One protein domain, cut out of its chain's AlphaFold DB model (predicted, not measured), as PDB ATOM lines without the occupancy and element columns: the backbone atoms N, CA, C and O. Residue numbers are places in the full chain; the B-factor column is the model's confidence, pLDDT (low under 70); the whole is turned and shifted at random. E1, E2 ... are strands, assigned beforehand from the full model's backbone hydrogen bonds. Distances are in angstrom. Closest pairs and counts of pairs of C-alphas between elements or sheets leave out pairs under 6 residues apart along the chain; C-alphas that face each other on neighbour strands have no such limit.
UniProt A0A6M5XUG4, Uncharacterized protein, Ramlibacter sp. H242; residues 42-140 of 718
ATOM      1  N   GLY A  42     173.121 134.022 157.035       90.62
ATOM      2  CA  GLY A  42     172.426 135.307 157.094       90.62
ATOM      3  C   GLY A  42     171.432 135.510 155.955       90.62
ATOM      4  O   GLY A  42     171.012 134.557 155.308       90.62
ATOM      5  N   PHE A  43     171.069 136.765 155.701       90.44
ATOM      6  CA  PHE A  43     170.070 137.138 154.703       90.44
ATOM      7  C   PHE A  43     170.707 137.618 153.396       90.44
ATOM      8  O   PHE A  43     171.614 138.452 153.395       90.44
ATOM      9  N   GLY A  44     170.194 137.127 152.271       88.88
ATOM     10  CA  GLY A  44     170.407 137.695 150.944       88.88
ATOM     11  C   GLY A  44     169.123 138.340 150.426       88.88
ATOM     12  O   GLY A  44     168.036 137.814 150.655       88.88
ATOM     13  N   ALA A  45     169.258 139.450 149.702       89.25
ATOM     14  CA  ALA A  45     168.167 140.081 148.965       89.25
ATOM     15  C   ALA A  45     168.530 140.200 147.477       89.25
ATOM     16  O   ALA A  45     169.700 140.415 147.138       89.25
ATOM     17  N   SER A  46     167.541 140.067 146.595       89.31
ATOM     18  CA  SER A  46     167.675 140.356 145.163       89.31
ATOM     19  C   SER A  46     166.620 141.355 144.700       89.31
ATOM     20  O   SER A  46     165.653 141.636 145.410       89.31
ATOM     21  N   ASP A  47     166.859 141.922 143.515       89.31
ATOM     22  CA  ASP A  47     165.893 142.768 142.807       89.31
ATOM     23  C   ASP A  47     165.414 143.945 143.675       89.31
ATOM     24  O   ASP A  47     164.226 144.223 143.815       89.31
ATOM     25  N   VAL A  48     166.386 144.595 144.327       90.25
ATOM     26  CA  VAL A  48     166.169 145.700 145.266       90.25
ATOM     27  C   VAL A  48     166.058 147.015 144.505       90.25
ATOM     28  O   VAL A  48     167.029 147.475 143.906       90.25
ATOM     29  N   THR A  49     164.892 147.646 144.591       92.19
ATOM     30  CA  THR A  49     164.656 149.030 144.162       92.19
ATOM     31  C   THR A  49     164.538 149.896 145.409       92.19
ATOM     32  O   THR A  49     163.801 149.540 146.323       92.19
ATOM     33  N   PHE A  50     165.246 151.024 145.483       94.12
ATOM     34  CA  PHE A  50     165.127 151.937 146.622       94.12
ATOM     35  C   PHE A  50     165.242 153.403 146.213       94.12
ATOM     36  O   PHE A  50     165.943 153.746 145.263       94.12
ATOM     37  N   ALA A  51     164.593 154.261 146.993       96.12
ATOM     38  CA  ALA A  51     164.737 155.705 146.977       96.12
ATOM     39  C   ALA A  51     165.153 156.192 148.369       96.12
ATOM     40  O   ALA A  51     164.641 155.709 149.380       96.12
ATOM     41  N   LEU A  52     166.071 157.159 148.415       95.75
ATOM     42  CA  LEU A  52     166.550 157.807 149.637       95.75
ATOM     43  C   LEU A  52     166.488 159.327 149.458       95.75
ATOM     44  O   LEU A  52     167.197 159.883 148.620       95.75
ATOM     45  N   GLY A  53     165.671 159.988 150.271       95.00
ATOM     46  CA  GLY A  53     165.632 161.435 150.418       95.00
ATOM     47  C   GLY A  53     166.387 161.864 151.671       95.00
ATOM     48  O   GLY A  53     166.101 161.389 152.770       95.00
ATOM     49  N   LEU A  54     167.341 162.777 151.500       95.31
ATOM     50  CA  LEU A  54     168.012 163.483 152.588       95.31
ATOM     51  C   LEU A  54     167.652 164.961 152.456       95.31
ATOM     52  O   LEU A  54     168.012 165.594 151.464       95.31
ATOM     53  N   PHE A  55     166.933 165.491 153.438       93.19
ATOM     54  CA  PHE A  55     166.409 166.854 153.416       93.19
ATOM     55  C   PHE A  55     167.033 167.667 154.547       93.19
ATOM     56  O   PHE A  55     167.274 167.138 155.631       93.19
ATOM     57  N   THR A  56     167.258 168.956 154.313       93.56
ATOM     58  CA  THR A  56     167.708 169.921 155.323       93.56
ATOM     59  C   THR A  56     166.885 171.196 155.214       93.56
ATOM     60  O   THR A  56     166.442 171.576 154.128       93.56
ATOM     61  N   GLU A  57     166.645 171.862 156.341       92.44
ATOM     62  CA  GLU A  57     165.895 173.113 156.348       92.44
ATOM     63  C   GLU A  57     166.764 174.242 155.780       92.44
ATOM     64  O   GLU A  57     167.823 174.562 156.315       92.44
ATOM     65  N   ALA A  58     166.306 174.896 154.709       90.19
ATOM     66  CA  ALA A  58     167.074 175.950 154.040       90.19
ATOM     67  C   ALA A  58     167.393 177.165 154.941       90.19
ATOM     68  O   ALA A  58     168.326 177.914 154.655       90.19
ATOM     69  N   ALA A  59     166.623 177.363 156.017       88.81
ATOM     70  CA  ALA A  59     166.839 178.404 157.022       88.81
ATOM     71  C   ALA A  59     167.637 177.926 158.254       88.81
ATOM     72  O   ALA A  59     168.032 178.757 159.072       88.81
ATOM     73  N   ASN A  60     167.861 176.615 158.407       82.44
ATOM     74  CA  ASN A  60     168.486 176.010 159.583       82.44
ATOM     75  C   ASN A  60     169.117 174.647 159.236       82.44
ATOM     76  O   ASN A  60     168.473 173.605 159.333       82.44
ATOM     77  N   ASP A  61     170.401 174.637 158.881       81.56
ATOM     78  CA  ASP A  61     171.128 173.421 158.491       81.56
ATOM     79  C   ASP A  61     171.296 172.387 159.625       81.56
ATOM     80  O   ASP A  61     171.660 171.240 159.358       81.56
ATOM     81  N   ALA A  62     170.971 172.748 160.872       83.94
ATOM     82  CA  ALA A  62     170.894 171.819 161.997       83.94
ATOM     83  C   ALA A  62     169.591 170.992 162.040       83.94
ATOM     84  O   ALA A  62     169.524 170.030 162.809       83.94
ATOM     85  N   ARG A  63     168.566 171.331 161.241       89.38
ATOM     86  CA  ARG A  63     167.340 170.530 161.084       89.38
ATOM     87  C   ARG A  63     167.336 169.812 159.742       89.38
ATOM     88  O   ARG A  63     167.573 170.411 158.691       89.38
ATOM     89  N   GLY A  64     167.043 168.520 159.782       93.31
ATOM     90  CA  GLY A  64     166.974 167.678 158.602       93.31
ATOM     91  C   GLY A  64     166.072 166.470 158.792       93.31
ATOM     92  O   GLY A  64     165.597 166.179 159.890       93.31
ATOM     93  N   TRP A  65     165.842 165.763 157.692       95.38
ATOM     94  CA  TRP A  65     164.951 164.612 157.626       95.38
ATOM     95  C   TRP A  65     165.506 163.540 156.696       95.38
ATOM     96  O   TRP A  65     166.278 163.817 155.773       95.38
ATOM     97  N   GLN A  66     165.096 162.303 156.949       95.75
ATOM     98  CA  GLN A  66     165.471 161.124 156.184       95.75
ATOM     99  C   GLN A  66     164.200 160.377 155.788       95.75
ATOM    100  O   GLN A  66     163.471 159.904 156.660       95.75
ATOM    101  N   ALA A  67     163.964 160.255 154.483       96.50
ATOM    102  CA  ALA A  67     162.919 159.402 153.932       96.50
ATOM    103  C   ALA A  67     163.557 158.272 153.124       96.50
ATOM    104  O   ALA A  67     164.465 158.515 152.328       96.50
ATOM    105  N   LEU A  68     163.093 157.041 153.305       96.75
ATOM    106  CA  LEU A  68     163.514 155.910 152.488       96.75
ATOM    107  C   LEU A  68     162.326 154.996 152.219       96.75
ATOM    108  O   LEU A  68     161.623 154.604 153.144       96.75
ATOM    109  N   LYS A  69     162.159 154.613 150.954       96.25
ATOM    110  CA  LYS A  69     161.302 153.500 150.543       96.25
ATOM    111  C   LYS A  69     162.149 152.531 149.737       96.25
ATOM    112  O   LYS A  69     162.822 152.943 148.791       96.25
ATOM    113  N   ALA A  70     162.148 151.265 150.123       94.06
ATOM    114  CA  ALA A  70     162.836 150.192 149.421       94.06
ATOM    115  C   ALA A  70     161.907 148.991 149.261       94.06
ATOM    116  O   ALA A  70     161.170 148.666 150.183       94.06
ATOM    117  N   VAL A  71     161.972 148.333 148.110       92.19
ATOM    118  CA  VAL A  71     161.222 147.116 147.792       92.19
ATOM    119  C   VAL A  71     162.209 146.096 147.242       92.19
ATOM    120  O   VAL A  71     163.006 146.416 146.358       92.19
ATOM    121  N   THR A  72     162.182 144.873 147.760       91.56
ATOM    122  CA  THR A  72     162.983 143.752 147.242       91.56
ATOM    123  C   THR A  72     162.096 142.760 146.500       91.56
ATOM    124  O   THR A  72     161.027 142.447 147.013       91.56
ATOM    125  N   GLY A  73     162.556 142.189 145.383       88.75
ATOM    126  CA  GLY A  73     161.857 141.092 144.693       88.75
ATOM    127  C   GLY A  73     162.161 139.680 145.218       88.75
ATOM    128  O   GLY A  73     161.606 138.716 144.698       88.75
ATOM    129  N   ARG A  74     163.067 139.545 146.201       89.88
ATOM    130  CA  ARG A  74     163.182 138.373 147.090       89.88
ATOM    131  C   ARG A  74     164.061 138.689 148.299       89.88
ATOM    132  O   ARG A  74     165.126 139.287 148.138       89.88
ATOM    133  N   VAL A  75     163.705 138.161 149.470       91.88
ATOM    134  CA  VAL A  75     164.608 137.987 150.625       91.88
ATOM    135  C   VAL A  75     164.679 136.506 150.988       91.88
ATOM    136  O   VAL A  75     163.673 135.803 150.935       91.88
ATOM    137  N   ALA A  76     165.856 136.006 151.360       92.75
ATOM    138  CA  ALA A  76     165.994 134.661 151.914       92.75
ATOM    139  C   ALA A  76     167.114 134.566 152.948       92.75
ATOM    140  O   ALA A  76     168.182 135.157 152.781       92.75
ATOM    141  N   PHE A  77     166.876 133.773 153.987       92.75
ATOM    142  CA  PHE A  77     167.896 133.290 154.900       92.75
ATOM    143  C   PHE A  77     168.619 132.090 154.271       92.75
ATOM    144  O   PHE A  77     167.991 131.119 153.857       92.75
ATOM    145  N   GLU A  78     169.946 132.152 154.197       89.69
ATOM    146  CA  GLU A  78     170.813 131.064 153.740       89.69
ATOM    147  C   GLU A  78     171.765 130.653 154.886       89.69
ATOM    148  O   GLU A  78     172.158 131.488 155.705       89.69
ATOM    149  N   GLY A  79     172.169 129.374 154.933       85.69
ATOM    150  CA  GLY A  79     173.323 128.915 155.727       85.69
ATOM    151  C   GLY A  79     173.077 127.904 156.852       85.69
ATOM    152  O   GLY A  79     174.043 127.381 157.405       85.69
ATOM    153  N   ILE A  80     171.826 127.588 157.202       91.50
ATOM    154  CA  ILE A  80     171.512 126.556 158.205       91.50
ATOM    155  C   ILE A  80     170.602 125.498 157.576       91.50
ATOM    156  O   ILE A  80     169.448 125.767 157.262       91.50
ATOM    157  N   ASP A  81     171.120 124.276 157.421       90.56
ATOM    158  CA  ASP A  81     170.346 123.134 156.927       90.56
ATOM    159  C   ASP A  81     169.112 122.892 157.812       90.56
ATOM    160  O   ASP A  81     169.231 122.615 159.009       90.56
ATOM    161  N   GLY A  82     167.926 122.963 157.205       86.69
ATOM    162  CA  GLY A  82     166.652 122.808 157.903       86.69
ATOM    163  C   GLY A  82     166.163 124.059 158.638       86.69
ATOM    164  O   GLY A  82     165.242 123.932 159.430       86.69
ATOM    165  N   LEU A  83     166.739 125.239 158.404       93.19
ATOM    166  CA  LEU A  83     166.105 126.514 158.744       93.19
ATOM    167  C   LEU A  83     165.963 127.337 157.463       93.19
ATOM    168  O   LEU A  83     166.949 127.867 156.951       93.19
ATOM    169  N   GLU A  84     164.738 127.441 156.964       92.62
ATOM    170  CA  GLU A  84     164.392 128.250 155.801       92.62
ATOM    171  C   GLU A  84     163.513 129.419 156.252       92.62
ATOM    172  O   GLU A  84     162.570 129.258 157.024       92.62
ATOM    173  N   MET A  85     163.856 130.620 155.798       94.25
ATOM    174  CA  MET A  85     163.004 131.799 155.911       94.25
ATOM    175  C   MET A  85     163.116 132.562 154.601       94.25
ATOM    176  O   MET A  85     164.233 132.850 154.162       94.25
ATOM    177  N   SER A  86     161.998 132.908 153.979       94.25
ATOM    178  CA  SER A  86     161.988 133.689 152.743       94.25
ATOM    179  C   SER A  86     160.811 134.643 152.678       94.25
ATOM    180  O   SER A  86     159.810 134.444 153.353       94.25
ATOM    181  N   ALA A  87     160.946 135.670 151.849       92.94
ATOM    182  CA  ALA A  87     159.863 136.557 151.473       92.94
ATOM    183  C   ALA A  87     159.941 136.839 149.970       92.94
ATOM    184  O   ALA A  87     161.031 137.117 149.454       92.94
ATOM    185  N   ASP A  88     158.805 136.767 149.277       88.56
ATOM    186  CA  ASP A  88     158.706 137.105 147.850       88.56
ATOM    187  C   ASP A  88     158.805 138.620 147.618       88.56
ATOM    188  O   ASP A  88     159.362 139.063 146.617       88.56
ATOM    189  N   SER A  89     158.348 139.426 148.578       89.06
ATOM    190  CA  SER A  89     158.686 140.844 148.651       89.06
ATOM    191  C   SER A  89     158.954 141.282 150.084       89.06
ATOM    192  O   SER A  89     158.447 140.697 151.041       89.06
ATOM    193  N   LEU A  90     159.770 142.324 150.225       91.88
ATOM    194  CA  LEU A  90     159.936 143.051 151.475       91.88
ATOM    195  C   LEU A  90     159.973 144.542 151.156       91.88
ATOM    196  O   LEU A  90     160.918 145.034 150.536       91.88
ATOM    197  N   ASP A  91     158.932 145.233 151.591       93.69
ATOM    198  CA  ASP A  91     158.805 146.678 151.576       93.69
ATOM    199  C   ASP A  91     159.401 147.234 152.871       93.69
ATOM    200  O   ASP A  91     159.112 146.741 153.961       93.69
ATOM    201  N   VAL A  92     160.243 148.259 152.773       94.88
ATOM    202  CA  VAL A  92     160.846 148.965 153.908       94.88
ATOM    203  C   VAL A  92     160.589 150.453 153.746       94.88
ATOM    204  O   VAL A  92     160.946 151.037 152.725       94.88
ATOM    205  N   VAL A  93     160.001 151.063 154.771       95.75
ATOM    206  CA  VAL A  93     159.606 152.473 154.810       95.75
ATOM    207  C   VAL A  93     160.246 153.137 156.026       95.75
ATOM    208  O   VAL A  93     160.184 152.612 157.138       95.75
ATOM    209  N   ILE A  94     160.871 154.293 155.826       96.31
ATOM    210  CA  ILE A  94     161.446 155.130 156.880       96.31
ATOM    211  C   ILE A  94     161.017 156.570 156.624       96.31
ATOM    212  O   ILE A  94     161.258 157.079 155.532       96.31
ATOM    213  N   ASN A  95     160.468 157.232 157.640       95.56
ATOM    214  CA  ASN A  95     160.275 158.679 157.671       95.56
ATOM    215  C   ASN A  95     160.749 159.185 159.037       95.56
ATOM    216  O   ASN A  95     160.187 158.801 160.057       95.56
ATOM    217  N   ARG A  96     161.829 159.972 159.082       94.56
ATOM    218  CA  ARG A  96     162.467 160.383 160.343       94.56
ATOM    219  C   ARG A  96     162.954 161.824 160.319       94.56
ATOM    220  O   ARG A  96     163.578 162.244 159.345       94.56
ATOM    221  N   ALA A  97     162.797 162.530 161.437       92.38
ATOM    222  CA  ALA A  97     163.524 163.769 161.711       92.38
ATOM    223  C   ALA A  97     164.923 163.470 162.291       92.38
ATOM    224  O   ALA A  97     165.102 162.576 163.118       92.38
ATOM    225  N   THR A  98     165.960 164.207 161.884       88.50
ATOM    226  CA  THR A  98     167.322 163.999 162.425       88.50
ATOM    227  C   THR A  98     167.441 164.394 163.897       88.50
ATOM    228  O   THR A  98     168.343 163.918 164.588       88.50
ATOM    229  N   THR A  99     166.533 165.248 164.372       85.44
ATOM    230  CA  THR A  99     166.392 165.657 165.771       85.44
ATOM    231  C   THR A  99     165.281 164.825 166.422       85.44
ATOM    232  O   THR A  99     164.158 164.850 165.929       85.44
ATOM    233  N   PRO A 100     165.540 164.085 167.518       77.44
ATOM    234  CA  PRO A 100     164.489 163.352 168.224       77.44
ATOM    235  C   PRO A 100     163.397 164.291 168.755       77.44
ATOM    236  O   PRO A 100     163.720 165.288 169.399       77.44
ATOM    237  N   GLY A 101     162.129 163.950 168.516       75.62
ATOM    238  CA  GLY A 101     160.967 164.743 168.939       75.62
ATOM    239  C   GLY A 101     160.564 165.875 167.983       75.62
ATOM    240  O   GLY A 101     159.554 166.530 168.224       75.62
ATOM    241  N   ASP A 102     161.304 166.103 166.894       85.62
ATOM    242  CA  ASP A 102     160.856 166.984 165.812       85.62
ATOM    243  C   ASP A 102     159.782 166.295 164.953       85.62
ATOM    244  O   ASP A 102     159.841 165.091 164.702       85.62
ATOM    245  N   HIS A 103     158.849 167.080 164.405       88.81
ATOM    246  CA  HIS A 103     157.927 166.593 163.377       88.81
ATOM    247  C   HIS A 103     158.681 166.083 162.138       88.81
ATOM    248  O   HIS A 103     159.615 166.731 161.648       88.81
ATOM    249  N   VAL A 104     158.230 164.948 161.603       92.75
ATOM    250  CA  VAL A 104     158.680 164.405 160.316       92.75
ATOM    251  C   VAL A 104     158.123 165.208 159.133       92.75
ATOM    252  O   VAL A 104     157.273 166.084 159.305       92.75
ATOM    253  N   LEU A 105     158.596 164.918 157.918       93.69
ATOM    254  CA  LEU A 105     157.995 165.470 156.703       93.69
ATOM    255  C   LEU A 105     156.688 164.735 156.392       93.69
ATOM    256  O   LEU A 105     156.664 163.507 156.382       93.69
ATOM    257  N   ASP A 106     155.625 165.482 156.105       94.06
ATOM    258  CA  ASP A 106     154.385 164.923 155.570       94.06
ATOM    259  C   ASP A 106     154.461 164.844 154.041       94.06
ATOM    260  O   ASP A 106     154.441 165.865 153.348       94.06
ATOM    261  N   PHE A 107     154.547 163.620 153.524       94.62
ATOM    262  CA  PHE A 107     154.529 163.339 152.093       94.62
ATOM    263  C   PHE A 107     153.126 162.975 151.586       94.62
ATOM    264  O   PHE A 107     152.931 162.900 150.375       94.62
ATOM    265  N   SER A 108     152.137 162.793 152.470       91.25
ATOM    266  CA  SER A 108     150.757 162.495 152.061       91.25
ATOM    267  C   SER A 108     150.076 163.708 151.412       91.25
ATOM    268  O   SER A 108     149.347 163.564 150.432       91.25
ATOM    269  N   GLY A 109     150.364 164.922 151.906       84.62
ATOM    270  CA  GLY A 109     149.893 166.175 151.312       84.62
ATOM    271  C   GLY A 109     150.726 166.679 150.127       84.62
ATOM    272  O   GLY A 109     150.207 167.426 149.299       84.62
ATOM    273  N   ASN A 110     152.007 166.301 150.038       87.19
ATOM    274  CA  ASN A 110     152.923 166.696 148.961       87.19
ATOM    275  C   ASN A 110     153.917 165.560 148.670       87.19
ATOM    276  O   ASN A 110     154.995 165.503 149.269       87.19
ATOM    277  N   SER A 111     153.564 164.660 147.752       90.38
ATOM    278  CA  SER A 111     154.414 163.515 147.437       90.38
ATOM    279  C   SER A 111     155.689 163.910 146.684       90.38
ATOM    280  O   SER A 111     155.756 164.927 145.985       90.38
ATOM    281  N   VAL A 112     156.739 163.102 146.849       93.56
ATOM    282  CA  VAL A 112     158.037 163.306 146.184       93.56
ATOM    283  C   VAL A 112     158.379 162.076 145.355       93.56
ATOM    284  O   VAL A 112     158.612 160.998 145.897       93.56
ATOM    285  N   LEU A 113     158.443 162.255 144.037       93.69
ATOM    286  CA  LEU A 113     158.870 161.227 143.090       93.69
ATOM    287  C   LEU A 113     160.398 161.190 143.000       93.69
ATOM    288  O   LEU A 113     161.048 162.203 142.735       93.69
ATOM    289  N   VAL A 114     160.975 160.009 143.212       94.19
ATOM    290  CA  VAL A 114     162.418 159.763 143.122       94.19
ATOM    291  C   VAL A 114     162.683 158.764 142.003       94.19
ATOM    292  O   VAL A 114     162.334 157.589 142.119       94.19
ATOM    293  N   ALA A 115     163.328 159.215 140.928       92.94
ATOM    294  CA  ALA A 115     163.712 158.346 139.821       92.94
ATOM    295  C   ALA A 115     164.723 157.276 140.270       92.94
ATOM    296  O   ALA A 115     165.797 157.585 140.790       92.94
ATOM    297  N   THR A 116     164.376 156.011 140.037       90.06
ATOM    298  CA  THR A 116     165.206 154.827 140.310       90.06
ATOM    299  C   THR A 116     165.787 154.212 139.033       90.06
ATOM    300  O   THR A 116     166.679 153.367 139.100       90.06
ATOM    301  N   GLY A 117     165.328 154.667 137.865       87.75
ATOM    302  CA  GLY A 117     165.785 154.250 136.542       87.75
ATOM    303  C   GLY A 117     165.239 155.173 135.442       87.75
ATOM    304  O   GLY A 117     164.567 156.153 135.753       87.75
ATOM    305  N   PRO A 118     165.517 154.893 134.153       88.25
ATOM    306  CA  PRO A 118     165.054 155.728 133.037       88.25
ATOM    307  C   PRO A 118     163.527 155.813 132.902       88.25
ATOM    308  O   PRO A 118     163.016 156.843 132.480       88.25
ATOM    309  N   ASP A 119     162.833 154.734 133.275       89.88
ATOM    310  CA  ASP A 119     161.377 154.566 133.170       89.88
ATOM    311  C   ASP A 119     160.759 154.120 134.517       89.88
ATOM    312  O   ASP A 119     159.680 153.526 134.545       89.88
ATOM    313  N   SER A 120     161.461 154.325 135.642       90.19
ATOM    314  CA  SER A 120     161.008 153.888 136.970       90.19
ATOM    315  C   SER A 120     161.252 154.938 138.048       90.19
ATOM    316  O   SER A 120     162.339 155.509 138.157       90.19
ATOM    317  N   GLU A 121     160.243 155.145 138.888       92.81
ATOM    318  CA  GLU A 121     160.248 156.096 139.997       92.81
ATOM    319  C   GLU A 121     159.657 155.429 141.247       92.81
ATOM    320  O   GLU A 121     158.881 154.476 141.148       92.81
ATOM    321  N   VAL A 122     160.033 155.918 142.425       94.62
ATOM    322  CA  VAL A 122     159.422 155.559 143.709       94.62
ATOM    323  C   VAL A 122     158.843 156.828 144.319       94.62
ATOM    324  O   VAL A 122     159.547 157.826 144.463       94.62
ATOM    325  N   GLU A 123     157.566 156.779 144.681       94.75
ATOM    326  CA  GLU A 123     156.861 157.880 145.331       94.75
ATOM    327  C   GLU A 123     157.014 157.801 146.853       94.75
ATOM    328  O   GLU A 123     156.697 156.775 147.465       94.75
ATOM    329  N   PHE A 124     157.487 158.884 147.468       95.69
ATOM    330  CA  PHE A 124     157.324 159.133 148.896       95.69
ATOM    331  C   PHE A 124     155.926 159.699 149.154       95.69
ATOM    332  O   PHE A 124     155.571 160.731 148.594       95.69
ATOM    333  N   ASP A 125     155.178 159.007 150.010       94.06
ATOM    334  CA  ASP A 125     153.735 159.137 150.277       94.06
ATOM    335  C   ASP A 125     153.390 159.013 151.780       94.06
ATOM    336  O   ASP A 125     152.223 158.996 152.163       94.06
ATOM    337  N   MET A 126     154.410 158.895 152.636       93.38
ATOM    338  CA  MET A 126     154.285 158.683 154.080       93.38
ATOM    339  C   MET A 126     153.551 159.843 154.764       93.38
ATOM    340  O   MET A 126     153.964 160.998 154.648       93.38
ATOM    341  N   ASP A 127     152.510 159.515 155.526       90.88
ATOM    342  CA  ASP A 127     151.740 160.467 156.325       90.88
ATOM    343  C   ASP A 127     152.567 160.972 157.516       90.88
ATOM    344  O   ASP A 127     153.051 160.196 158.347       90.88
ATOM    345  N   GLY A 128     152.732 162.295 157.604       89.62
ATOM    346  CA  GLY A 128     153.471 162.928 158.695       89.62
ATOM    347  C   GLY A 128     152.813 162.776 160.073       89.62
ATOM    348  O   GLY A 128     153.505 162.877 161.088       89.62
ATOM    349  N   ALA A 129     151.511 162.476 160.135       87.75
ATOM    350  CA  ALA A 129     150.800 162.191 161.381       87.75
ATOM    351  C   ALA A 129     151.219 160.856 162.028       87.75
ATOM    352  O   ALA A 129     150.962 160.652 163.213       87.75
ATOM    353  N   GLN A 130     151.911 159.971 161.297       86.31
ATOM    354  CA  GLN A 130     152.488 158.733 161.842       86.31
ATOM    355  C   GLN A 130     153.821 158.948 162.591       86.31
ATOM    356  O   GLN A 130     154.403 157.985 163.097       86.31
ATOM    357  N   GLY A 131     154.333 160.183 162.643       89.06
ATOM    358  CA  GLY A 131     155.570 160.507 163.354       89.06
ATOM    359  C   GLY A 131     156.798 159.757 162.819       89.06
ATOM    360  O   GLY A 131     156.931 159.521 161.617       89.06
ATOM    361  N   ASP A 132     157.723 159.404 163.718       91.12
ATOM    362  CA  ASP A 132     159.045 158.855 163.384       91.12
ATOM    363  C   ASP A 132     159.000 157.369 162.948       91.12
ATOM    364  O   ASP A 132     159.388 156.443 163.673       91.12
ATOM    365  N   LEU A 133     158.502 157.148 161.730       93.06
ATOM    366  CA  LEU A 133     158.205 155.848 161.136       93.06
ATOM    367  C   LEU A 133     159.457 155.039 160.746       93.06
ATOM    368  O   LEU A 133     160.381 155.507 160.073       93.06
ATOM    369  N   LEU A 134     159.434 153.759 161.107       94.50
ATOM    370  CA  LEU A 134     160.269 152.686 160.573       94.50
ATOM    371  C   LEU A 134     159.391 151.438 160.431       94.50
ATOM    372  O   LEU A 134     159.054 150.818 161.435       94.50
ATOM    373  N   GLN A 135     159.048 151.049 159.208       95.19
ATOM    374  CA  GLN A 135     158.235 149.867 158.928       95.19
ATOM    375  C   GLN A 135     158.959 148.929 157.962       95.19
ATOM    376  O   GLN A 135     159.596 149.379 157.012       95.19
ATOM    377  N   ALA A 136     158.826 147.624 158.181       94.38
ATOM    378  CA  ALA A 136     159.119 146.598 157.184       94.38
ATOM    379  C   ALA A 136     157.901 145.676 157.030       94.38
ATOM    380  O   ALA A 136     157.311 145.306 158.042       94.38
ATOM    381  N   SER A 137     157.511 145.304 155.813       94.94
ATOM    382  CA  SER A 137     156.330 144.465 155.557       94.94
ATOM    383  C   SER A 137     156.486 143.570 154.332       94.94
ATOM    384  O   SER A 137     157.152 143.952 153.376       94.94
ATOM    385  N   GLY A 138     155.863 142.393 154.350       93.62
ATOM    386  CA  GLY A 138     155.880 141.446 153.235       93.62
ATOM    387  C   GLY A 138     155.242 140.104 153.593       93.62
ATOM    388  O   GLY A 138     154.930 139.846 154.758       93.62
ATOM    389  N   THR A 139     155.062 139.237 152.600       94.06
ATOM    390  CA  THR A 139     154.670 137.837 152.826       94.06
ATOM    391  C   THR A 139     155.908 137.036 153.205       94.06
ATOM    392  O   THR A 139     156.881 137.055 152.454       94.06
ATOM    393  N   ILE A 140     155.889 136.354 154.353       93.56
ATOM    394  CA  ILE A 140     157.035 135.587 154.862       93.56
ATOM    395  C   ILE A 140     156.654 134.115 155.008       93.56
ATOM    396  O   ILE A 140     155.689 133.783 155.696       93.56
TER     397      ILE A 140
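What this domain is: This is residues 42 to 140 of the 718 residues of an uncharacterized protein of Ramlibacter sp. H242 (UniProt A0A6M5XUG4). Picture a long, twisted sheet of five antiparallel strands, E1, E2, E3, E4 and E7, that bends sharply toward one end, with the small hairpin of E5 and E6 crossing over part of one face. The two sheets make a lopsided sandwich, two sheets face to face but only in part, with the two-strand hairpin of E5 and E6 over a portion of the five-strand sheet. The printed part has 99 residues with seven named strands, E1 to E7 in chain order, and no named helix; its class is all strand. The large sheet is branched at E2, and E1, E2 and E3 make a meander, each strand the antiparallel neighbour of the one before. The whole is loose, with a radius of gyration of the C-alphas of 16.1 A, and elongated, spanning 55 by 34 by 22 A.

Where its parts are: Find C-alpha 42 at (172.426, 135.307, 157.094); from there E1, residues 42 to 57, runs 38.4 A and bends by 90 degrees at residue 47. E2, residues 60 to 78, runs 45.4 A and bends by 82 degrees at residue 73. E3, residues 83 to 87, runs on into E4, residues 90 to 97, at 70 degrees; E4 is 23.4 A long. E7, residues 133 to 140, runs 21.2 A to C-alpha 140 at (157.035, 135.587, 154.862). In the small sheet, E5, residues 112 to 117, begins at C-alpha 112 at (158.037, 163.306, 146.184), and E6 is residues 120 to 124.

How they stand to each other: Start at E2, which has E1 on one side and E3 and E4 on the other side. In the hairpin of E1 and E2, look for N 51 and O 69, 2.8 A apart. The pairing of E2 is staggered: N 68 and O 94 of E4 are 2.9 A apart, while N 77 and O 85 of E3, its partner in a second hairpin, are 2.8 A apart. On the other side of E4 lies E7, an edge strand, with N 93 and O 135 at 2.8 A. The closest C-alphas of E3 and E7, those of Ala 87 and Ile 140, are 4.5 A apart. In the hairpin of E5 and E6, N 114 and O 122 are 2.9 A apart. Its strands stand at 49 degrees to those of the large sheet; the closest C-alphas of E1 and E5, Ala 51 and Val 114, are 6.1 A apart. E5 and E7 are apart.

The domain as a whole: The two C-alphas farthest apart, those of Ala 59 and Gly 82, are 55.6 A apart. The printed part has no cut. The link from E4 to E5, residues 98 to 111, is long. The mean pLDDT of the printed part is 91.4, and no printed residue is under 70.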